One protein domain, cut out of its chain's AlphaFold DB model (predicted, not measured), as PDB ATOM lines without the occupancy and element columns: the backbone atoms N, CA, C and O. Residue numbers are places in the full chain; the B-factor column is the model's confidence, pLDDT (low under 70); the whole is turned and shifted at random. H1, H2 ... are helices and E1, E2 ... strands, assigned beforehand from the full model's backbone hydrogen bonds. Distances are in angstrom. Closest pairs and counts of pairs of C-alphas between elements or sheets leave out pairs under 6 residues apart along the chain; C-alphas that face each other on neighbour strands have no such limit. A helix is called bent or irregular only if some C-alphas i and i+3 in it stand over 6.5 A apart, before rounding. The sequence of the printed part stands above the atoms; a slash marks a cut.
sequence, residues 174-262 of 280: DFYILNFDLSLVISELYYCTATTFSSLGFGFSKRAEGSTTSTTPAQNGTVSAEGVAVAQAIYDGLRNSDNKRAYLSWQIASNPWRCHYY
ATOM      1  N   ASP A 174      88.072   9.637  10.114       67.06
ATOM      2  CA  ASP A 174      87.872  10.245  11.432       67.06
ATOM      3  C   ASP A 174      88.950  11.281  11.773       67.06
ATOM      4  O   ASP A 174      88.636  12.347  12.297       67.06
ATOM      5  N   PHE A 175      90.209  11.007  11.426       69.69
ATOM      6  CA  PHE A 175      91.317  11.922  11.675       69.69
ATOM      7  C   PHE A 175      91.189  13.208  10.851       69.69
ATOM      8  O   PHE A 175      91.381  14.298  11.387       69.69
ATOM      9  N   TYR A 176      90.800  13.103   9.578       67.75
ATOM     10  CA  TYR A 176      90.609  14.274   8.719       67.75
ATOM     11  C   TYR A 176      89.425  15.131   9.174       67.75
ATOM     12  O   TYR A 176      89.544  16.347   9.209       67.75
ATOM     13  N   ILE A 177      88.311  14.519   9.591       67.25
ATOM     14  CA  ILE A 177      87.151  15.261  10.122       67.25
ATOM     15  C   ILE A 177      87.510  16.061  11.373       67.25
ATOM     16  O   ILE A 177      86.970  17.142  11.583       67.25
ATOM     17  N   LEU A 178      88.405  15.537  12.210       71.69
ATOM     18  CA  LEU A 178      88.782  16.194  13.459       71.69
ATOM     19  C   LEU A 178      89.818  17.306  13.276       71.69
ATOM     20  O   LEU A 178      89.830  18.237  14.076       71.69
ATOM     21  N   ASN A 179      90.690  17.201  12.270       75.69
ATOM     22  CA  ASN A 179      91.891  18.037  12.185       75.69
ATOM     23  C   ASN A 179      91.975  18.904  10.923       75.69
ATOM     24  O   ASN A 179      92.842  19.772  10.853       75.69
ATOM     25  N   PHE A 180      91.122  18.682   9.919       76.25
ATOM     26  CA  PHE A 180      91.155  19.460   8.686       76.25
ATOM     27  C   PHE A 180      90.253  20.691   8.773       76.25
ATOM     28  O   PHE A 180      89.040  20.578   8.943       76.25
ATOM     29  N   ASP A 181      90.851  21.864   8.592       81.69
ATOM     30  CA  ASP A 181      90.130  23.127   8.481       81.69
ATOM     31  C   ASP A 181      89.819  23.422   7.006       81.69
ATOM     32  O   ASP A 181      90.718  23.661   6.195       81.69
ATOM     33  N   LEU A 182      88.530  23.416   6.648       78.56
ATOM     34  CA  LEU A 182      88.075  23.693   5.283       78.56
ATOM     35  C   LEU A 182      88.409  25.112   4.806       78.56
ATOM     36  O   LEU A 182      88.424  25.355   3.601       78.56
ATOM     37  N   SER A 183      88.678  26.057   5.707       84.94
ATOM     38  CA  SER A 183      89.071  27.412   5.309       84.94
ATOM     39  C   SER A 183      90.415  27.443   4.576       84.94
ATOM     40  O   SER A 183      90.634  28.332   3.754       84.94
ATOM     41  N   LEU A 184      91.268  26.431   4.787       81.06
ATOM     42  CA  LEU A 184      92.583  26.315   4.152       81.06
ATOM     43  C   LEU A 184      92.518  26.139   2.633       81.06
ATOM     44  O   LEU A 184      93.515  26.376   1.964       81.06
ATOM     45  N   VAL A 185      91.371  25.730   2.082       78.25
ATOM     46  CA  VAL A 185      91.217  25.519   0.634       78.25
ATOM     47  C   VAL A 185      90.532  26.680  -0.079       78.25
ATOM     48  O   VAL A 185      90.286  26.587  -1.276       78.25
ATOM     49  N   ILE A 186      90.197  27.775   0.611       83.69
ATOM     50  CA  ILE A 186      89.613  28.955  -0.041       83.69
ATOM     51  C   ILE A 186      90.630  29.542  -1.024       83.69
ATOM     52  O   ILE A 186      91.794  29.729  -0.693       83.69
ATOM     53  N   SER A 187      90.166  29.910  -2.216       85.25
ATOM     54  CA  SER A 187      90.978  30.403  -3.339       85.25
ATOM     55  C   SER A 187      91.802  29.341  -4.074       85.25
ATOM     56  O   SER A 187      92.425  29.669  -5.084       85.25
ATOM     57  N   GLU A 188      91.754  28.075  -3.657       78.38
ATOM     58  CA  GLU A 188      92.405  26.988  -4.390       78.38
ATOM     59  C   GLU A 188      91.658  26.653  -5.686       78.38
ATOM     60  O   GLU A 188      90.423  26.650  -5.745       78.38
ATOM     61  N   LEU A 189      92.415  26.351  -6.742       76.44
ATOM     62  CA  LEU A 189      91.870  25.931  -8.032       76.44
ATOM     63  C   LEU A 189      91.583  24.426  -8.036       76.44
ATOM     64  O   LEU A 189      92.402  23.612  -7.613       76.44
ATOM     65  N   TYR A 190      90.441  24.034  -8.598       71.31
ATOM     66  CA  TYR A 190      90.087  22.632  -8.795       71.31
ATOM     67  C   TYR A 190      89.742  22.329 -10.253       71.31
ATOM     68  O   TYR A 190      89.200  23.163 -10.986       71.31
ATOM     69  N   TYR A 191      90.021  21.089 -10.658       70.69
ATOM     70  CA  TYR A 191      89.629  20.542 -11.950       70.69
ATOM     71  C   TYR A 191      89.134  19.096 -11.803       70.69
ATOM     72  O   TYR A 191      89.825  18.210 -11.303       70.69
ATOM     73  N   CYS A 192      87.922  18.828 -12.266       64.56
ATOM     74  CA  CYS A 192      87.348  17.494 -12.363       64.56
ATOM     75  C   CYS A 192      87.184  17.143 -13.840       64.56
ATOM     76  O   CYS A 192      86.562  17.890 -14.595       64.56
ATOM     77  N   THR A 193      87.711  16.001 -14.264       71.25
ATOM     78  CA  THR A 193      87.482  15.497 -15.619       71.25
ATOM     79  C   THR A 193      86.041  15.021 -15.779       71.25
ATOM     80  O   THR A 193      85.355  14.722 -14.803       71.25
ATOM     81  N   ALA A 194      85.565  14.955 -17.024       73.31
ATOM     82  CA  ALA A 194      84.278  14.334 -17.301       73.31
ATOM     83  C   ALA A 194      84.330  12.852 -16.914       73.31
ATOM     84  O   ALA A 194      85.308  12.158 -17.204       73.31
ATOM     85  N   THR A 195      83.268  12.361 -16.286       63.88
ATOM     86  CA  THR A 195      83.179  10.972 -15.835       63.88
ATOM     87  C   THR A 195      81.913  10.329 -16.357       63.88
ATOM     88  O   THR A 195      80.826  10.885 -16.211       63.88
ATOM     89  N   THR A 196      82.048   9.124 -16.891       73.25
ATOM     90  CA  THR A 196      80.920   8.274 -17.266       73.25
ATOM     91  C   THR A 196      80.850   7.118 -16.281       73.25
ATOM     92  O   THR A 196      81.832   6.398 -16.108       73.25
ATOM     93  N   PHE A 197      79.708   6.943 -15.625       61.03
ATOM     94  CA  PHE A 197      79.464   5.834 -14.710       61.03
ATOM     95  C   PHE A 197      78.296   4.998 -15.206       61.03
ATOM     96  O   PHE A 197      77.248   5.532 -15.565       61.03
ATOM     97  N   SER A 198      78.469   3.687 -15.153       67.56
ATOM     98  CA  SER A 198      77.426   2.715 -15.431       67.56
ATOM     99  C   SER A 198      77.035   2.045 -14.122       67.56
ATOM    100  O   SER A 198      77.878   1.462 -13.440       67.56
ATOM    101  N   SER A 199      75.762   2.151 -13.743       62.62
ATOM    102  CA  SER A 199      75.256   1.479 -12.549       62.62
ATOM    103  C   SER A 199      75.414  -0.033 -12.692       62.62
ATOM    104  O   SER A 199      75.256  -0.586 -13.779       62.62
ATOM    105  N   LEU A 200      75.698  -0.725 -11.588       60.59
ATOM    106  CA  LEU A 200      75.900  -2.180 -11.587       60.59
ATOM    107  C   LEU A 200      74.614  -2.979 -11.881       60.59
ATOM    108  O   LEU A 200      74.645  -4.203 -11.856       60.59
ATOM    109  N   GLY A 201      73.490  -2.303 -12.160       60.22
ATOM    110  CA  GLY A 201      72.261  -2.947 -12.619       60.22
ATOM    111  C   GLY A 201      71.736  -3.990 -11.639       60.22
ATOM    112  O   GLY A 201      71.333  -5.069 -12.055       60.22
ATOM    113  N   PHE A 202      71.754  -3.688 -10.334       58.12
ATOM    114  CA  PHE A 202      71.401  -4.635  -9.267       58.12
ATOM    115  C   PHE A 202      69.958  -5.181  -9.326       58.12
ATOM    116  O   PHE A 202      69.627  -6.073  -8.544       58.12
ATOM    117  N   GLY A 203      69.123  -4.696 -10.255       56.47
ATOM    118  CA  GLY A 203      67.876  -5.358 -10.641       56.47
ATOM    119  C   GLY A 203      66.806  -5.355  -9.554       56.47
ATOM    120  O   GLY A 203      66.021  -6.292  -9.459       56.47
ATOM    121  N   PHE A 204      66.763  -4.315  -8.714       58.06
ATOM    122  CA  PHE A 204      65.790  -4.206  -7.619       58.06
ATOM    123  C   PHE A 204      64.343  -3.947  -8.091       58.06
ATOM    124  O   PHE A 204      63.473  -3.723  -7.264       58.06
ATOM    125  N   SER A 205      64.068  -3.918  -9.396       57.06
ATOM    126  CA  SER A 205      62.717  -3.995  -9.974       57.06
ATOM    127  C   SER A 205      62.816  -4.392 -11.450       57.06
ATOM    128  O   SER A 205      63.847  -4.138 -12.078       57.06
ATOM    129  N   LYS A 206      61.733  -4.916 -12.045       52.34
ATOM    130  CA  LYS A 206      61.672  -5.220 -13.494       52.34
ATOM    131  C   LYS A 206      61.952  -4.011 -14.395       52.34
ATOM    132  O   LYS A 206      62.331  -4.165 -15.547       52.34
ATOM    133  N   ARG A 207      61.727  -2.793 -13.888       49.19
ATOM    134  CA  ARG A 207      61.939  -1.537 -14.625       49.19
ATOM    135  C   ARG A 207      63.336  -0.940 -14.403       49.19
ATOM    136  O   ARG A 207      63.730  -0.041 -15.136       49.19
ATOM    137  N   ALA A 208      64.072  -1.449 -13.414       50.62
ATOM    138  CA  ALA A 208      65.476  -1.142 -13.135       50.62
ATOM    139  C   ALA A 208      66.402  -2.315 -13.519       50.62
ATOM    140  O   ALA A 208      67.519  -2.431 -13.010       50.62
ATOM    141  N   GLU A 209      65.916  -3.211 -14.379       45.91
ATOM    142  CA  GLU A 209      66.685  -4.314 -14.931       45.91
ATOM    143  C   GLU A 209      67.602  -3.768 -16.032       45.91
ATOM    144  O   GLU A 209      67.146  -3.293 -17.071       45.91
ATOM    145  N   GLY A 210      68.908  -3.769 -15.763       54.75
ATOM    146  CA  GLY A 210      69.924  -3.263 -16.682       54.75
ATOM    147  C   GLY A 210      70.819  -2.181 -16.083       54.75
ATOM    148  O   GLY A 210      70.484  -1.490 -15.121       54.75
ATOM    149  N   SER A 211      72.010  -2.058 -16.662       58.69
ATOM    150  CA  SER A 211      72.968  -1.014 -16.313       58.69
ATOM    151  C   SER A 211      72.541   0.312 -16.944       58.69
ATOM    152  O   SER A 211      72.333   0.391 -18.154       58.69
ATOM    153  N   THR A 212      72.411   1.363 -16.135       59.97
ATOM    154  CA  THR A 212      72.163   2.724 -16.627       59.97
ATOM    155  C   THR A 212      73.459   3.510 -16.615       59.97
ATOM    156  O   THR A 212      74.087   3.639 -15.562       59.97
ATOM    157  N   THR A 213      73.822   4.084 -17.758       69.25
ATOM    158  CA  THR A 213      75.014   4.924 -17.886       69.25
ATOM    159  C   THR A 213      74.648   6.398 -17.752       69.25
ATOM    160  O   THR A 213      73.739   6.879 -18.424       69.25
ATOM    161  N   SER A 214      75.354   7.117 -16.883       68.06
ATOM    162  CA  SER A 214      75.233   8.561 -16.685       68.06
ATOM    163  C   SER A 214      76.589   9.218 -16.891       68.06
ATOM    164  O   SER A 214      77.605   8.704 -16.422       68.06
ATOM    165  N   THR A 215      76.594  10.378 -17.542       71.00
ATOM    166  CA  THR A 215      77.809  11.154 -17.797       71.00
ATOM    167  C   THR A 215      77.734  12.486 -17.069       71.00
ATOM    168  O   THR A 215      76.788  13.247 -17.251       71.00
ATOM    169  N   THR A 216      78.751  12.772 -16.266       68.75
ATOM    170  CA  THR A 216      78.968  14.071 -15.628       68.75
ATOM    171  C   THR A 216      80.023  14.831 -16.437       68.75
ATOM    172  O   THR A 216      81.096  14.273 -16.682       68.75
ATOM    173  N   PRO A 217      79.761  16.073 -16.883       76.12
ATOM    174  CA  PRO A 217      80.733  16.854 -17.645       76.12
ATOM    175  C   PRO A 217      81.893  17.337 -16.765       76.12
ATOM    176  O   PRO A 217      81.751  17.460 -15.547       76.12
ATOM    177  N   ALA A 218      83.027  17.656 -17.394       76.00
ATOM    178  CA  ALA A 218      84.188  18.213 -16.704       76.00
ATOM    179  C   ALA A 218      83.825  19.511 -15.961       76.00
ATOM    180  O   ALA A 218      83.031  20.307 -16.462       76.00
ATOM    181  N   GLN A 219      84.408  19.713 -14.779       74.12
ATOM    182  CA  GLN A 219      84.198  20.884 -13.925       74.12
ATOM    183  C   GLN A 219      85.533  21.569 -13.646       74.12
ATOM    184  O   GLN A 219      86.545  20.902 -13.450       74.12
ATOM    185  N   ASN A 220      85.543  22.893 -13.576       80.12
ATOM    186  CA  ASN A 220      86.694  23.664 -13.129       80.12
ATOM    187  C   ASN A 220      86.235  24.883 -12.331       80.12
ATOM    188  O   ASN A 220      85.099  25.333 -12.473       80.12
ATOM    189  N   GLY A 221      87.101  25.398 -11.467       78.56
ATOM    190  CA  GLY A 221      86.782  26.597 -10.709       78.56
ATOM    191  C   GLY A 221      87.762  26.876  -9.588       78.56
ATOM    192  O   GLY A 221      88.778  26.199  -9.438       78.56
ATOM    193  N   THR A 222      87.415  27.885  -8.802       82.25
ATOM    194  CA  THR A 222      88.117  28.284  -7.586       82.25
ATOM    195  C   THR A 222      87.192  28.044  -6.403       82.25
ATOM    196  O   THR A 222      86.003  28.360  -6.472       82.25
ATOM    197  N   VAL A 223      87.713  27.485  -5.316       80.31
ATOM    198  CA  VAL A 223      86.941  27.282  -4.088       80.31
ATOM    199  C   VAL A 223      86.618  28.639  -3.458       80.31
ATOM    200  O   VAL A 223      87.520  29.414  -3.138       80.31
ATOM    201  N   SER A 224      85.331  28.931  -3.269       84.75
ATOM    202  CA  SER A 224      84.883  30.171  -2.627       84.75
ATOM    203  C   SER A 224      84.653  29.990  -1.126       84.75
ATOM    204  O   SER A 224      84.434  28.876  -0.641       84.75
ATOM    205  N   ALA A 225      84.657  31.101  -0.386       86.50
ATOM    206  CA  ALA A 225      84.336  31.107   1.040       86.50
ATOM    207  C   ALA A 225      82.899  30.620   1.305       86.50
ATOM    208  O   ALA A 225      82.654  29.883   2.257       86.50
ATOM    209  N   GLU A 226      81.955  30.961   0.427       85.94
ATOM    210  CA  GLU A 226      80.574  30.473   0.481       85.94
ATOM    211  C   GLU A 226      80.513  28.958   0.250       85.94
ATOM    212  O   GLU A 226      79.784  28.259   0.950       85.94
ATOM    213  N   GLY A 227      81.310  28.434  -0.689       78.69
ATOM    214  CA  GLY A 227      81.425  26.995  -0.929       78.69
ATOM    215  C   GLY A 227      81.944  26.239   0.296       78.69
ATOM    216  O   GLY A 227      81.400  25.191   0.652       78.69
ATOM    217  N   VAL A 228      82.941  26.801   0.985       83.62
ATOM    218  CA  VAL A 228      83.456  26.267   2.255       83.62
ATOM    219  C   VAL A 228      82.404  26.328   3.358       83.62
ATOM    220  O   VAL A 228      82.208  25.333   4.052       83.62
ATOM    221  N   ALA A 229      81.673  27.437   3.488       85.25
ATOM    222  CA  ALA A 229      80.610  27.571   4.481       85.25
ATOM    223  C   ALA A 229      79.490  26.536   4.276       85.25
ATOM    224  O   ALA A 229      79.013  25.937   5.241       85.25
ATOM    225  N   VAL A 230      79.108  26.269   3.021       84.50
ATOM    226  CA  VAL A 230      78.166  25.192   2.687       84.50
ATOM    227  C   VAL A 230      78.749  23.840   3.090       84.50
ATOM    228  O   VAL A 230      78.097  23.103   3.823       84.50
ATOM    229  N   ALA A 231      79.973  23.508   2.670       81.06
ATOM    230  CA  ALA A 231      80.588  22.219   2.991       81.06
ATOM    231  C   ALA A 231      80.690  21.984   4.509       81.06
ATOM    232  O   ALA A 231      80.333  20.906   4.986       81.06
ATOM    233  N   GLN A 232      81.082  23.013   5.263       84.00
ATOM    234  CA  GLN A 232      81.134  22.979   6.721       84.00
ATOM    235  C   GLN A 232      79.751  22.715   7.326       84.00
ATOM    236  O   GLN A 232      79.607  21.802   8.135       84.00
ATOM    237  N   ALA A 233      78.716  23.434   6.877       84.69
ATOM    238  CA  ALA A 233      77.354  23.237   7.369       84.69
ATOM    239  C   ALA A 233      76.832  21.818   7.102       84.69
ATOM    240  O   ALA A 233      76.101  21.266   7.929       84.69
ATOM    241  N   ILE A 234      77.223  21.195   5.981       81.00
ATOM    242  CA  ILE A 234      76.929  19.777   5.788       81.00
ATOM    243  C   ILE A 234      77.675  18.951   6.823       81.00
ATOM    244  O   ILE A 234      77.003  18.206   7.529       81.00
ATOM    245  N   TYR A 235      78.998  19.050   6.956       79.00
ATOM    246  CA  TYR A 235      79.751  18.197   7.889       79.00
ATOM    247  C   TYR A 235      79.316  18.353   9.354       79.00
ATOM    248  O   TYR A 235      79.245  17.359  10.081       79.00
ATOM    249  N   ASP A 236      78.897  19.551   9.761       83.81
ATOM    250  CA  ASP A 236      78.327  19.816  11.086       83.81
ATOM    251  C   ASP A 236      77.051  18.995  11.351       83.81
ATOM    252  O   ASP A 236      76.772  18.598  12.494       83.81
ATOM    253  N   GLY A 237      76.328  18.652  10.283       81.69
ATOM    254  CA  GLY A 237      75.193  17.741  10.251       81.69
ATOM    255  C   GLY A 237      73.855  18.399  10.560       81.69
ATOM    256  O   GLY A 237      73.768  19.455  11.182       81.69
ATOM    257  N   LEU A 238      72.777  17.729  10.147       86.25
ATOM    258  CA  LEU A 238      71.420  18.225  10.351       86.25
ATOM    259  C   LEU A 238      71.082  18.301  11.845       86.25
ATOM    260  O   LEU A 238      71.227  17.318  12.581       86.25
ATOM    261  N   ARG A 239      70.573  19.457  12.277       86.31
ATOM    262  CA  ARG A 239      70.093  19.710  13.638       86.31
ATOM    263  C   ARG A 239      68.658  20.225  13.620       86.31
ATOM    264  O   ARG A 239      68.244  20.870  12.663       86.31
ATOM    265  N   ASN A 240      67.898  19.914  14.666       87.19
ATOM    266  CA  ASN A 240      66.549  20.451  14.851       87.19
ATOM    267  C   ASN A 240      66.579  21.848  15.510       87.19
ATOM    268  O   ASN A 240      67.644  22.357  15.862       87.19
ATOM    269  N   SER A 241      65.405  22.452  15.718       93.50
ATOM    270  CA  SER A 241      65.251  23.766  16.368       93.50
ATOM    271  C   SER A 241      65.796  23.835  17.800       93.50
ATOM    272  O   SER A 241      66.144  24.916  18.262       93.50
ATOM    273  N   ASP A 242      65.919  22.695  18.484       94.25
ATOM    274  CA  ASP A 242      66.483  22.592  19.838       94.25
ATOM    275  C   ASP A 242      67.998  22.331  19.818       94.25
ATOM    276  O   ASP A 242      68.583  21.918  20.822       94.25
ATOM    277  N   ASN A 243      68.637  22.497  18.655       89.25
ATOM    278  CA  ASN A 243      70.052  22.231  18.411       89.25
ATOM    279  C   ASN A 243      70.478  20.758  18.620       89.25
ATOM    280  O   ASN A 243      71.672  20.448  18.711       89.25
ATOM    281  N   LYS A 244      69.529  19.816  18.660       90.50
ATOM    282  CA  LYS A 244      69.811  18.375  18.746       90.50
ATOM    283  C   LYS A 244      70.133  17.825  17.364       90.50
ATOM    284  O   LYS A 244      69.467  18.155  16.384       90.50
ATOM    285  N   ARG A 245      71.144  16.960  17.291       86.62
ATOM    286  CA  ARG A 245      71.534  16.284  16.050       86.62
ATOM    287  C   ARG A 245      70.400  15.366  15.586       86.62
ATOM    288  O   ARG A 245      69.997  14.474  16.325       86.62
ATOM    289  N   ALA A 246      69.910  15.595  14.372       85.88
ATOM    290  CA  ALA A 246      68.854  14.804  13.748       85.88
ATOM    291  C   ALA A 246      69.416  13.621  12.945       85.88
ATOM    292  O   ALA A 246      68.772  12.581  12.860       85.88
ATOM    293  N   TYR A 247      70.618  13.769  12.371       82.50
ATOM    294  CA  TYR A 247      71.274  12.719  11.590       82.50
ATOM    295  C   TYR A 247      72.807  12.829  11.643       82.50
ATOM    296  O   TYR A 247      73.362  13.881  11.981       82.50
ATOM    297  N   LEU A 248      73.496  11.732  11.321       80.06
ATOM    298  CA  LEU A 248      74.949  11.719  11.153       80.06
ATOM    299  C   LEU A 248      75.299  12.239   9.763       80.06
ATOM    300  O   LEU A 248      74.752  11.768   8.771       80.06
ATOM    301  N   SER A 249      76.198  13.215   9.686       75.62
ATOM    302  CA  SER A 249      76.553  13.769   8.387       75.62
ATOM    303  C   SER A 249      77.444  12.840   7.565       75.62
ATOM    304  O   SER A 249      78.068  11.907   8.083       75.62
ATOM    305  N   TRP A 250      77.505  13.146   6.271       67.88
ATOM    306  CA  TRP A 250      78.450  12.584   5.322       67.88
ATOM    307  C   TRP A 250      79.869  12.678   5.871       67.88
ATOM    308  O   TRP A 250      80.283  13.707   6.400       67.88
ATOM    309  N   GLN A 251      80.617  11.590   5.738       68.81
ATOM    310  CA  GLN A 251      82.025  11.583   6.105       68.81
ATOM    311  C   GLN A 251      82.845  12.261   5.000       68.81
ATOM    312  O   GLN A 251      82.527  12.124   3.811       68.81
ATOM    313  N   ILE A 252      83.907  12.974   5.374       67.00
ATOM    314  CA  ILE A 252      84.892  13.506   4.424       67.00
ATOM    315  C   ILE A 252      85.418  12.330   3.579       67.00
ATOM    316  O   ILE A 252      85.687  11.260   4.101       67.00
ATOM    317  N   ALA A 253      85.512  12.492   2.258       58.94
ATOM    318  CA  ALA A 253      85.958  11.453   1.312       58.94
ATOM    319  C   ALA A 253      84.978  10.282   1.080       58.94
ATOM    320  O   ALA A 253      85.348   9.274   0.482       58.94
ATOM    321  N   SER A 254      83.694  10.431   1.426       54.72
ATOM    322  CA  SER A 254      82.621   9.474   1.077       54.72
ATOM    323  C   SER A 254      82.211   9.486  -0.410       54.72
ATOM    324  O   SER A 254      81.097   9.107  -0.772       54.72
ATOM    325  N   ASN A 255      83.116   9.918  -1.289       52.66
ATOM    326  CA  ASN A 255      82.832  10.197  -2.683       52.66
ATOM    327  C   ASN A 255      83.590   9.245  -3.631       52.66
ATOM    328  O   ASN A 255      84.819   9.209  -3.580       52.66
ATOM    329  N   PRO A 256      82.903   8.533  -4.545       42.81
ATOM    330  CA  PRO A 256      83.556   7.721  -5.572       42.81
ATOM    331  C   PRO A 256      84.206   8.518  -6.731       42.81
ATOM    332  O   PRO A 256      84.809   7.903  -7.611       42.81
ATOM    333  N   TRP A 257      84.084   9.854  -6.795       45.41
ATOM    334  CA  TRP A 257      84.546  10.672  -7.934       45.41
ATOM    335  C   TRP A 257      86.037  11.075  -7.858       45.41
ATOM    336  O   TRP A 257      86.526  11.525  -6.821       45.41
ATOM    337  N   ARG A 258      86.747  11.014  -9.000       45.34
ATOM    338  CA  ARG A 258      88.113  11.553  -9.171       45.34
ATOM    339  C   ARG A 258      88.066  13.026  -9.598       45.34
ATOM    340  O   ARG A 258      87.557  13.339 -10.667       45.34
ATOM    341  N   CYS A 259      88.660  13.914  -8.808       41.78
ATOM    342  CA  CYS A 259      88.959  15.295  -9.204       41.78
ATOM    343  C   CYS A 259      90.432  15.583  -8.898       41.78
ATOM    344  O   CYS A 259      90.862  15.324  -7.772       41.78
ATOM    345  N   HIS A 260      91.174  16.141  -9.853       41.03
ATOM    346  CA  HIS A 260      92.583  16.501  -9.696       41.03
ATOM    347  C   HIS A 260      92.695  17.937  -9.156       41.03
ATOM    348  O   HIS A 260      92.068  18.859  -9.680       41.03
ATOM    349  N   TYR A 261      93.480  18.137  -8.098       40.06
ATOM    350  CA  TYR A 261      93.918  19.478  -7.716       40.06
ATOM    351  C   TYR A 261      95.167  19.811  -8.526       40.06
ATOM    352  O   TYR A 261      96.100  19.013  -8.582       40.06
ATOM    353  N   TYR A 262      95.172  20.969  -9.182       33.00
ATOM    354  CA  TYR A 262      96.390  21.532  -9.749       33.00
ATOM    355  C   TYR A 262      96.935  22.526  -8.732       33.00
ATOM    356  O   TYR A 262      96.686  23.724  -8.850       33.00
TER     357      TYR A 262
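AT A GLANCE: This is residues 174 to 262 of the 280 residues of the protein "Carboxylic ester hydrolase" of Botrytis porri (UniProt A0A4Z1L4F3). The model is a loose, open arch: a long, bent two-stranded ribbon, E1 and E2 along one side and E4 and E3 along the other, has helices H1, H2 and H3 near one end and the loop of residues 199 to 212 at its far end. From H3 a long tail, residues 237 to 262, loops away and comes back to the ribbon, where residues 260 to 261 pair with E1. The printed part has 89 residues, with three named helices and four named strands in the order H1 H2 E1 E2 E3 E4 H3; the two sheets, E1 - E4 and E2 - E3, are antiparallel. The class is mixed, helices and strands, with 38 residues, under half, in named elements. The whole is loose, with a radius of gyration of the C-alphas of 17.3 A and spans of 43 by 39 by 24 A.

HOW THE PARTS SIT: H1, residues 174 to 179, touches no helix. It is apart from H3, residues 225 to 236, but only just, the closest C-alphas being 8.3 A apart. H2, residues 182 to 185, touches H3, and their closest C-alphas, those of Leu 182 and Val 228, are 6.1 A apart. Every O i to N i+4 pair is within hydrogen-bond range in H1 and H3; H2 is too short for such a pair. E1, residues 189 to 192, runs on into E2, residues 195 to 198, across a break of 2 residues, at 35 degrees. E3, residues 213 to 216, runs on into E4, residues 219 to 222, across a break of 2 residues, at 28 degrees. E1 and E4 are antiparallel at 170 degrees, with N 192 and O 219 within hydrogen-bond range at 2.8 A. E2 and E3 form an antiparallel hairpin at 162 degrees, with N 197 and O 214 within hydrogen-bond range at 2.9 A. Residues 190 to 191 of E1 also pair with residues 260 to 261, antiparallel.

IN THESE COORDINATES: H1 begins at C-alpha 174, (87.872, 10.245, 11.432), and is 8.8 A long; H2 is 5.9 A long. E1 measures 10.5 A, E2 10.1 A, E3 10.2 A and E4 10.5 A. E1 begins at C-alpha 189, (91.870, 25.931, -8.032). H3, 16.3 A long, ends at C-alpha 236, (78.327, 19.816, 11.086).

THE WHOLE: The two C-alphas farthest apart, those of Leu 184 and Lys 206, are 47.6 A apart. The printed part has no cut. The link from E2 to E3, 14 residues, is long; the other links between named elements are tight. The mean pLDDT of the printed part is 70.9, and 38 residues are under 70, among them residues 197 to 214 and 250 to 262.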